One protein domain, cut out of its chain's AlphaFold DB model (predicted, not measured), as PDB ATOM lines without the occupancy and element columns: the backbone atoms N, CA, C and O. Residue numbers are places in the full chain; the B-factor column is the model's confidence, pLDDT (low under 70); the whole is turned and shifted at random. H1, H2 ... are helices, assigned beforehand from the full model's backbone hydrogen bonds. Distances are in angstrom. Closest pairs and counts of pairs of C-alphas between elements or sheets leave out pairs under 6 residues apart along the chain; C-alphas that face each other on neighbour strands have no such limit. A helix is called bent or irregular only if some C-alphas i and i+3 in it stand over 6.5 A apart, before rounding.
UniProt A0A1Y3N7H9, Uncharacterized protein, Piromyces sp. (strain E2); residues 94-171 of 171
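Overview. This is residues 94 to 171 of the 171 residues of an uncharacterized protein of Piromyces sp. (strain E2) (UniProt A0A1Y3N7H9). The long helices H3 and H4 fold into a hairpin, and H2 packs on H4 to complete an up-and-down bundle of three, each running against the one before. The short H1 precedes them. The 78 printed residues hold four named helices, H1 to H4, and no named strand: all helix, compact with a radius of gyration of 12.3 A, elongated, spanning 38 by 24 by 21 A.

Arrangement. H1, residues 102 to 106, only just touches H2, residues 113 to 123, with 3 C-alpha pairs within 8 A, Val 104 and Phe 116 closest at 6.6 A. H2 and H3, residues 127 to 144, touch only at the corner, C-alphas 123 and 130 closest at 5.9 A. H4, residues 152 to 168, touches H2, C-alphas 120 and 161 closest at 6.2 A. The hairpin H3 and H4 has C-alphas 134 and 162 closest at 5.8 A. O i to N i+4 pairs are within hydrogen-bond range throughout H1, H2 and H3, and 11 of 13 in H4.

Along the chain. H1 begins at C-alpha 102 (106.955, 134.176, 72.559). H3 is 25.6 A long; H4, 24.9 A, is irregular, C-alphas 153 and 156 being 7.1 A apart, and ends at C-alpha 168 (98.609, 150.790, 79.423).

Size, cuts and confidence. The printed part has no cut. Residues 148 to 153 and 170 to 171 have pLDDT under 70.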
ATOM      1  N   THR A  94      94.371 135.789  63.318       92.25
ATOM      2  CA  THR A  94      93.699 135.552  62.031       92.25
ATOM      3  C   THR A  94      94.652 135.530  60.839       92.25
ATOM      4  O   THR A  94      94.344 134.893  59.834       92.25
ATOM      5  N   ASP A  95      95.806 136.183  60.963       93.75
ATOM      6  CA  ASP A  95      96.842 136.256  59.935       93.75
ATOM      7  C   ASP A  95      97.906 135.155  60.120       93.75
ATOM      8  O   ASP A  95      98.859 135.051  59.346       93.75
ATOM      9  N   GLY A  96      97.740 134.296  61.132       94.50
ATOM     10  CA  GLY A  96      98.650 133.203  61.450       94.50
ATOM     11  C   GLY A  96      99.871 133.615  62.278       94.50
ATOM     12  O   GLY A  96     100.761 132.778  62.476       94.50
ATOM     13  N   ASN A  97      99.930 134.857  62.769       95.50
ATOM     14  CA  ASN A  97     101.031 135.349  63.592       95.50
ATOM     15  C   ASN A  97     100.872 134.911  65.046       95.50
ATOM     16  O   ASN A  97      99.770 134.805  65.581       95.50
ATOM     17  N   GLN A  98     102.003 134.690  65.707       96.44
ATOM     18  CA  GLN A  98     102.038 134.384  67.130       96.44
ATOM     19  C   GLN A  98     102.068 135.650  67.992       96.44
ATOM     20  O   GLN A  98     102.440 136.731  67.533       96.44
ATOM     21  N   CYS A  99     101.762 135.493  69.281       97.38
ATOM     22  CA  CYS A  99     101.906 136.581  70.239       97.38
ATOM     23  C   CYS A  99     103.372 137.027  70.383       97.38
ATOM     24  O   CYS A  99     104.251 136.174  70.547       97.38
ATOM     25  N   PRO A 100     103.651 138.348  70.415       97.00
ATOM     26  CA  PRO A 100     105.016 138.863  70.513       97.00
ATOM     27  C   PRO A 100     105.801 138.313  71.706       97.00
ATOM     28  O   PRO A 100     107.003 138.077  71.583       97.00
ATOM     29  N   PHE A 101     105.134 138.054  72.837       96.69
ATOM     30  CA  PHE A 101     105.768 137.544  74.053       96.69
ATOM     31  C   PHE A 101     106.498 136.201  73.882       96.69
ATOM     32  O   PHE A 101     107.452 135.935  74.612       96.69
ATOM     33  N   ILE A 102     106.168 135.385  72.874       95.06
ATOM     34  CA  ILE A 102     106.955 134.176  72.559       95.06
ATOM     35  C   ILE A 102     108.433 134.509  72.317       95.06
ATOM     36  O   ILE A 102     109.315 133.716  72.647       95.06
ATOM     37  N   ASN A 103     108.736 135.702  71.803       94.50
ATOM     38  CA  ASN A 103     110.113 136.130  71.573       94.50
ATOM     39  C   ASN A 103     110.912 136.273  72.876       94.50
ATOM     40  O   ASN A 103     112.122 136.063  72.851       94.50
ATOM     41  N   VAL A 104     110.262 136.568  74.010       93.06
ATOM     42  CA  VAL A 104     110.898 136.527  75.340       93.06
ATOM     43  C   VAL A 104     111.246 135.088  75.703       93.06
ATOM     44  O   VAL A 104     112.350 134.816  76.166       93.06
ATOM     45  N   LEU A 105     110.327 134.151  75.459       90.31
ATOM     46  CA  LEU A 105     110.512 132.738  75.797       90.31
ATOM     47  C   LEU A 105     111.599 132.060  74.953       90.31
ATOM     48  O   LEU A 105     112.311 131.202  75.471       90.31
ATOM     49  N   ASN A 106     111.752 132.472  73.693       90.00
ATOM     50  CA  ASN A 106     112.734 131.911  72.765       90.00
ATOM     51  C   ASN A 106     114.139 132.532  72.890       90.00
ATOM     52  O   ASN A 106     115.106 131.884  72.507       90.00
ATOM     53  N   ASN A 107     114.275 133.761  73.411       84.56
ATOM     54  CA  ASN A 107     115.550 134.501  73.442       84.56
ATOM     55  C   ASN A 107     116.078 134.771  74.864       84.56
ATOM     56  O   ASN A 107     116.770 135.765  75.089       84.56
ATOM     57  N   LYS A 108     115.762 133.903  75.834       74.25
ATOM     58  CA  LYS A 108     116.048 134.134  77.264       74.25
ATOM     59  C   LYS A 108     117.523 134.373  77.606       74.25
ATOM     60  O   LYS A 108     117.792 135.026  78.607       74.25
ATOM     61  N   ASP A 109     118.465 133.891  76.803       73.62
ATOM     62  CA  ASP A 109     119.896 134.004  77.118       73.62
ATOM     63  C   ASP A 109     120.515 135.355  76.707       73.62
ATOM     64  O   ASP A 109     121.597 135.694  77.174       73.62
ATOM     65  N   ASN A 110     119.835 136.145  75.863       80.00
ATOM     66  CA  ASN A 110     120.356 137.406  75.309       80.00
ATOM     67  C   ASN A 110     119.350 138.570  75.403       80.00
ATOM     68  O   ASN A 110     119.423 139.530  74.633       80.00
ATOM     69  N   LEU A 111     118.371 138.474  76.303       89.12
ATOM     70  CA  LEU A 111     117.303 139.460  76.412       89.12
ATOM     71  C   LEU A 111     117.755 140.672  77.240       89.12
ATOM     72  O   LEU A 111     118.149 140.530  78.393       89.12
ATOM     73  N   THR A 112     117.660 141.872  76.667       92.12
ATOM     74  CA  THR A 112     117.836 143.138  77.401       92.12
ATOM     75  C   THR A 112     116.493 143.658  77.914       92.12
ATOM     76  O   THR A 112     115.445 143.313  77.366       92.12
ATOM     77  N   GLU A 113     116.512 144.527  78.928       92.00
ATOM     78  CA  GLU A 113     115.285 145.114  79.491       92.00
ATOM     79  C   GLU A 113     114.522 145.933  78.445       92.00
ATOM     80  O   GLU A 113     113.307 145.825  78.314       92.00
ATOM     81  N   GLU A 114     115.251 146.696  77.625       93.56
ATOM     82  CA  GLU A 114     114.682 147.461  76.514       93.56
ATOM     83  C   GLU A 114     113.994 146.541  75.493       93.56
ATOM     84  O   GLU A 114     112.860 146.798  75.083       93.56
ATOM     85  N   ALA A 115     114.642 145.432  75.115       94.06
ATOM     86  CA  ALA A 115     114.061 144.459  74.196       94.06
ATOM     87  C   ALA A 115     112.828 143.776  74.803       94.06
ATOM     88  O   ALA A 115     111.815 143.619  74.118       94.06
ATOM     89  N   PHE A 116     112.887 143.415  76.088       94.88
ATOM     90  CA  PHE A 116     111.750 142.884  76.832       94.88
ATOM     91  C   PHE A 116     110.568 143.864  76.810       94.88
ATOM     92  O   PHE A 116     109.474 143.494  76.383       94.88
ATOM     93  N   MET A 117     110.786 145.130  77.180       94.94
ATOM     94  CA  MET A 117     109.725 146.140  77.224       94.94
ATOM     95  C   MET A 117     109.154 146.458  75.847       94.94
ATOM     96  O   MET A 117     107.944 146.664  75.717       94.94
ATOM     97  N   LYS A 118     109.977 146.429  74.793       96.12
ATOM     98  CA  LYS A 118     109.478 146.533  73.422       96.12
ATOM     99  C   LYS A 118     108.530 145.377  73.088       96.12
ATOM    100  O   LYS A 118     107.465 145.619  72.528       96.12
ATOM    101  N   ILE A 119     108.880 144.141  73.451       96.56
ATOM    102  CA  ILE A 119     108.028 142.963  73.217       96.56
ATOM    103  C   ILE A 119     106.713 143.058  74.008       96.56
ATOM    104  O   ILE A 119     105.643 142.773  73.463       96.56
ATOM    105  N   ILE A 120     106.774 143.490  75.269       96.69
ATOM    106  CA  ILE A 120     105.589 143.745  76.099       96.69
ATOM    107  C   ILE A 120     104.694 144.813  75.455       96.69
ATOM    108  O   ILE A 120     103.491 144.613  75.326       96.69
ATOM    109  N   THR A 121     105.275 145.902  74.958       96.75
ATOM    110  CA  THR A 121     104.525 146.970  74.277       96.75
ATOM    111  C   THR A 121     103.885 146.470  72.982       96.75
ATOM    112  O   THR A 121     102.717 146.742  72.713       96.75
ATOM    113  N   ASP A 122     104.617 145.687  72.184       96.38
ATOM    114  CA  ASP A 122     104.094 145.090  70.954       96.38
ATOM    115  C   ASP A 122     102.924 144.123  71.238       96.38
ATOM    116  O   ASP A 122     102.025 143.994  70.407       96.38
ATOM    117  N   THR A 123     102.894 143.495  72.419       96.94
ATOM    118  CA  THR A 123     101.803 142.611  72.867       96.94
ATOM    119  C   THR A 123     100.475 143.361  73.044       96.94
ATOM    120  O   THR A 123      99.431 142.771  72.776       96.94
ATOM    121  N   CYS A 124     100.485 144.666  73.370       96.00
ATOM    122  CA  CYS A 124      99.265 145.486  73.496       96.00
ATOM    123  C   CYS A 124      98.419 145.562  72.214       96.00
ATOM    124  O   CYS A 124      97.295 146.048  72.251       96.00
ATOM    125  N   LYS A 125      98.938 145.134  71.061       93.94
ATOM    126  CA  LYS A 125      98.209 145.192  69.784       93.94
ATOM    127  C   LYS A 125      97.110 144.129  69.667       93.94
ATOM    128  O   LYS A 125      96.356 144.158  68.701       93.94
ATOM    129  N   SER A 126      97.032 143.180  70.603       95.12
ATOM    130  CA  SER A 126      96.030 142.114  70.601       95.12
ATOM    131  C   SER A 126      95.587 141.766  72.017       95.12
ATOM    132  O   SER A 126      96.399 141.337  72.833       95.12
ATOM    133  N   GLU A 127      94.284 141.866  72.281       94.81
ATOM    134  CA  GLU A 127      93.688 141.560  73.589       94.81
ATOM    135  C   GLU A 127      93.953 140.111  74.008       94.81
ATOM    136  O   GLU A 127      94.381 139.844  75.129       94.81
ATOM    137  N   ASN A 128      93.809 139.167  73.075       96.25
ATOM    138  CA  ASN A 128      94.136 137.766  73.321       96.25
ATOM    139  C   ASN A 128      95.603 137.593  73.722       96.25
ATOM    140  O   ASN A 128      95.898 136.858  74.662       96.25
ATOM    141  N   CYS A 129      96.526 138.284  73.049       97.38
ATOM    142  CA  CYS A 129      97.936 138.209  73.410       97.38
ATOM    143  C   CYS A 129      98.239 138.876  74.748       97.38
ATOM    144  O   CYS A 129      99.074 138.348  75.482       97.38
ATOM    145  N   VAL A 130      97.557 139.968  75.101       97.50
ATOM    146  CA  VAL A 130      97.633 140.561  76.444       97.50
ATOM    147  C   VAL A 130      97.200 139.531  77.487       97.50
ATOM    148  O   VAL A 130      97.983 139.210  78.377       97.50
ATOM    149  N   ASN A 131      96.015 138.941  77.329       97.25
ATOM    150  CA  ASN A 131      95.456 137.976  78.278       97.25
ATOM    151  C   ASN A 131      96.347 136.737  78.441       97.25
ATOM    152  O   ASN A 131      96.683 136.351  79.560       97.25
ATOM    153  N   LEU A 132      96.793 136.145  77.330       97.88
ATOM    154  CA  LEU A 132      97.678 134.978  77.346       97.88
ATOM    155  C   LEU A 132      99.046 135.294  77.963       97.88
ATOM    156  O   LEU A 132      99.603 134.469  78.686       97.88
ATOM    157  N   THR A 133      99.586 136.484  77.696       97.62
ATOM    158  CA  THR A 133     100.873 136.912  78.257       97.62
ATOM    159  C   THR A 133     100.762 137.154  79.756       97.62
ATOM    160  O   THR A 133     101.603 136.667  80.508       97.62
ATOM    161  N   VAL A 134      99.713 137.846  80.209       97.38
ATOM    162  CA  VAL A 134      99.457 138.068  81.639       97.38
ATOM    163  C   VAL A 134      99.307 136.739  82.371       97.38
ATOM    164  O   VAL A 134      99.933 136.563  83.416       97.38
ATOM    165  N   GLU A 135      98.546 135.791  81.822       97.44
ATOM    166  CA  GLU A 135      98.385 134.459  82.415       97.44
ATOM    167  C   GLU A 135      99.732 133.729  82.510       97.44
ATOM    168  O   GLU A 135     100.119 133.272  83.586       97.44
ATOM    169  N   ALA A 136     100.505 133.673  81.422       96.25
ATOM    170  CA  ALA A 136     101.790 132.977  81.414       96.25
ATOM    171  C   ALA A 136     102.811 133.589  82.380       96.25
ATOM    172  O   ALA A 136     103.476 132.854  83.117       96.25
ATOM    173  N   ILE A 137     102.922 134.920  82.418       95.56
ATOM    174  CA  ILE A 137     103.809 135.597  83.367       95.56
ATOM    175  C   ILE A 137     103.327 135.354  84.803       95.56
ATOM    176  O   ILE A 137     104.135 135.004  85.662       95.56
ATOM    177  N   SER A 138     102.021 135.458  85.067       95.69
ATOM    178  CA  SER A 138     101.452 135.252  86.406       95.69
ATOM    179  C   SER A 138     101.720 133.844  86.927       95.69
ATOM    180  O   SER A 138     102.137 133.685  88.075       95.69
ATOM    181  N   GLN A 139     101.541 132.820  86.084       95.12
ATOM    182  CA  GLN A 139     101.852 131.443  86.466       95.12
ATOM    183  C   GLN A 139     103.355 131.234  86.677       95.12
ATOM    184  O   GLN A 139     103.739 130.573  87.635       95.12
ATOM    185  N   THR A 140     104.210 131.857  85.860       92.75
ATOM    186  CA  THR A 140     105.671 131.785  86.033       92.75
ATOM    187  C   THR A 140     106.109 132.409  87.365       92.75
ATOM    188  O   THR A 140     106.854 131.794  88.129       92.75
ATOM    189  N   LEU A 141     105.602 133.605  87.690       92.06
ATOM    190  CA  LEU A 141     105.848 134.270  88.973       92.06
ATOM    191  C   LEU A 141     105.313 133.441  90.144       92.06
ATOM    192  O   LEU A 141     105.957 133.349  91.189       92.06
ATOM    193  N   ASN A 142     104.142 132.820  89.984       91.56
ATOM    194  CA  ASN A 142     103.581 131.944  91.001       91.56
ATOM    195  C   ASN A 142     104.469 130.716  91.228       91.56
ATOM    196  O   ASN A 142     104.821 130.451  92.375       91.56
ATOM    197  N   THR A 143     104.904 130.018  90.176       90.81
ATOM    198  CA  THR A 143     105.818 128.871  90.296       90.81
ATOM    199  C   THR A 143     107.142 129.257  90.950       90.81
ATOM    200  O   THR A 143     107.627 128.533  91.823       90.81
ATOM    201  N   ALA A 144     107.708 130.417  90.603       88.69
ATOM    202  CA  ALA A 144     108.978 130.891  91.154       88.69
ATOM    203  C   ALA A 144     108.964 131.086  92.686       88.69
ATOM    204  O   ALA A 144     110.023 131.049  93.310       88.69
ATOM    205  N   LYS A 145     107.787 131.241  93.312       85.44
ATOM    206  CA  LYS A 145     107.645 131.299  94.783       85.44
ATOM    207  C   LYS A 145     107.902 129.955  95.463       85.44
ATOM    208  O   LYS A 145     108.263 129.929  96.635       85.44
ATOM    209  N   TYR A 146     107.683 128.855  94.747       81.88
ATOM    210  CA  TYR A 146     107.756 127.491  95.280       81.88
ATOM    211  C   TYR A 146     108.980 126.732  94.774       81.88
ATOM    212  O   TYR A 146     109.467 125.826  95.444       81.88
ATOM    213  N   ILE A 147     109.489 127.101  93.599       76.25
ATOM    214  CA  ILE A 147     110.664 126.487  92.993       76.25
ATOM    215  C   ILE A 147     111.756 127.545  92.922       76.25
ATOM    216  O   ILE A 147     111.589 128.570  92.261       76.25
ATOM    217  N   GLN A 148     112.887 127.283  93.584       67.31
ATOM    218  CA  GLN A 148     114.085 128.116  93.504       67.31
ATOM    219  C   GLN A 148     114.605 128.074  92.061       67.31
ATOM    220  O   GLN A 148     115.345 127.176  91.665       67.31
ATOM    221  N   SER A 149     114.107 128.989  91.234       60.22
ATOM    222  CA  SER A 149     114.305 128.959  89.790       60.22
ATOM    223  C   SER A 149     115.454 129.871  89.366       60.22
ATOM    224  O   SER A 149     115.751 130.881  90.003       60.22
ATOM    225  N   ALA A 150     116.083 129.530  88.240       54.56
ATOM    226  CA  ALA A 150     117.155 130.302  87.610       54.56
ATOM    227  C   ALA A 150     116.698 131.666  87.039       54.56
ATOM    228  O   ALA A 150     117.479 132.349  86.385       54.56
ATOM    229  N   TYR A 151     115.440 132.067  87.262       58.81
ATOM    230  CA  TYR A 151     114.823 133.246  86.649       58.81
ATOM    231  C   TYR A 151     114.835 134.496  87.528       58.81
ATOM    232  O   TYR A 151     114.174 135.461  87.162       58.81
ATOM    233  N   GLN A 152     115.564 134.519  88.653       63.53
ATOM    234  CA  GLN A 152     115.549 135.675  89.568       63.53
ATOM    235  C   GLN A 152     115.798 137.014  88.856       63.53
ATOM    236  O   GLN A 152     115.135 137.992  89.175       63.53
ATOM    237  N   ASN A 153     116.653 137.034  87.828       66.75
ATOM    238  CA  ASN A 153     116.974 138.247  87.067       66.75
ATOM    239  C   ASN A 153     115.817 138.776  86.195       66.75
ATOM    240  O   ASN A 153     115.883 139.914  85.744       66.75
ATOM    241  N   TYR A 154     114.781 137.971  85.937       78.81
ATOM    242  CA  TYR A 154     113.639 138.336  85.091       78.81
ATOM    243  C   TYR A 154     112.336 138.534  85.872       78.81
ATOM    244  O   TYR A 154     111.355 138.975  85.279       78.81
ATOM    245  N   LEU A 155     112.299 138.220  87.175       87.75
ATOM    246  CA  LEU A 155     111.074 138.349  87.974       87.75
ATOM    247  C   LEU A 155     110.607 139.807  88.040       87.75
ATOM    248  O   LEU A 155     109.444 140.073  87.750       87.75
ATOM    249  N   ASP A 156     111.524 140.745  88.284       90.62
ATOM    250  CA  ASP A 156     111.204 142.178  88.316       90.62
ATOM    251  C   ASP A 156     110.670 142.663  86.959       90.62
ATOM    252  O   ASP A 156     109.698 143.412  86.884       90.62
ATOM    253  N   TRP A 157     111.260 142.192  85.854       93.25
ATOM    254  CA  TRP A 157     110.783 142.527  84.508       93.25
ATOM    255  C   TRP A 157     109.386 141.969  84.257       93.25
ATOM    256  O   TRP A 157     108.541 142.647  83.682       93.25
ATOM    257  N   TYR A 158     109.118 140.748  84.704       93.81
ATOM    258  CA  TYR A 158     107.812 140.106  84.605       93.81
ATOM    259  C   TYR A 158     106.736 140.837  85.414       93.81
ATOM    260  O   TYR A 158     105.647 141.076  84.889       93.81
ATOM    261  N   GLU A 159     107.043 141.261  86.638       93.75
ATOM    262  CA  GLU A 159     106.140 142.076  87.456       93.75
ATOM    263  C   GLU A 159     105.843 143.427  86.789       93.75
ATOM    264  O   GLU A 159     104.676 143.775  86.581       93.75
ATOM    265  N   ASN A 160     106.887 144.138  86.348       93.94
ATOM    266  CA  ASN A 160     106.753 145.407  85.630       93.94
ATOM    267  C   ASN A 160     105.981 145.243  84.310       93.94
ATOM    268  O   ASN A 160     105.150 146.079  83.954       93.94
ATOM    269  N   GLY A 161     106.225 144.145  83.594       95.50
ATOM    270  CA  GLY A 161     105.553 143.801  82.348       95.50
ATOM    271  C   GLY A 161     104.054 143.585  82.544       95.50
ATOM    272  O   GLY A 161     103.265 144.174  81.810       95.50
ATOM    273  N   ILE A 162     103.640 142.814  83.560       95.69
ATOM    274  CA  ILE A 162     102.215 142.656  83.907       95.69
ATOM    275  C   ILE A 162     101.592 144.011  84.234       95.69
ATOM    276  O   ILE A 162     100.531 144.334  83.698       95.69
ATOM    277  N   GLN A 163     102.241 144.809  85.086       95.56
ATOM    278  CA  GLN A 163     101.714 146.116  85.472       95.56
ATOM    279  C   GLN A 163     101.535 147.026  84.250       95.56
ATOM    280  O   GLN A 163     100.510 147.700  84.119       95.56
ATOM    281  N   TYR A 164     102.502 147.025  83.332       96.19
ATOM    282  CA  TYR A 164     102.398 147.758  82.076       96.19
ATOM    283  C   TYR A 164     101.209 147.265  81.248       96.19
ATOM    284  O   TYR A 164     100.364 148.071  80.863       96.19
ATOM    285  N   LEU A 165     101.096 145.949  81.031       96.12
ATOM    286  CA  LEU A 165     100.010 145.359  80.244       96.12
ATOM    287  C   LEU A 165      98.629 145.727  80.807       96.12
ATOM    288  O   LEU A 165      97.744 146.132  80.062       96.12
ATOM    289  N   GLN A 166      98.462 145.648  82.127       93.12
ATOM    290  CA  GLN A 166      97.187 145.908  82.803       93.12
ATOM    291  C   GLN A 166      96.803 147.393  82.863       93.12
ATOM    292  O   GLN A 166      95.624 147.709  82.991       93.12
ATOM    293  N   THR A 167      97.775 148.308  82.808       93.38
ATOM    294  CA  THR A 167      97.513 149.752  82.954       93.38
ATOM    295  C   THR A 167      97.555 150.520  81.639       93.38
ATOM    296  O   THR A 167      96.879 151.539  81.522       93.38
ATOM    297  N   GLN A 168      98.347 150.061  80.666       92.62
ATOM    298  CA  GLN A 168      98.609 150.790  79.423       92.62
ATOM    299  C   GLN A 168      97.968 150.140  78.193       92.62
ATOM    300  O   GLN A 168      97.651 150.856  77.247       92.62
ATOM    301  N   CYS A 169      97.724 148.823  78.185       90.25
ATOM    302  CA  CYS A 169      97.064 148.154  77.057       90.25
ATOM    303  C   CYS A 169      95.527 148.169  77.180       90.25
ATOM    304  O   CYS A 169      94.904 147.131  76.985       90.25
ATOM    305  N   ILE A 170      94.903 149.300  77.535       65.62
ATOM    306  CA  ILE A 170      93.431 149.391  77.586       65.62
ATOM    307  C   ILE A 170      92.886 149.079  76.184       65.62
ATOM    308  O   ILE A 170      93.085 149.871  75.259       65.62
ATOM    309  N   LEU A 171      92.241 147.922  76.045       56.31
ATOM    310  CA  LEU A 171      91.608 147.419  74.826       56.31
ATOM    311  C   LEU A 171      90.105 147.280  75.061       56.31
ATOM    312  O   LEU A 171      89.730 146.816  76.162       56.31
TER     313      LEU A 171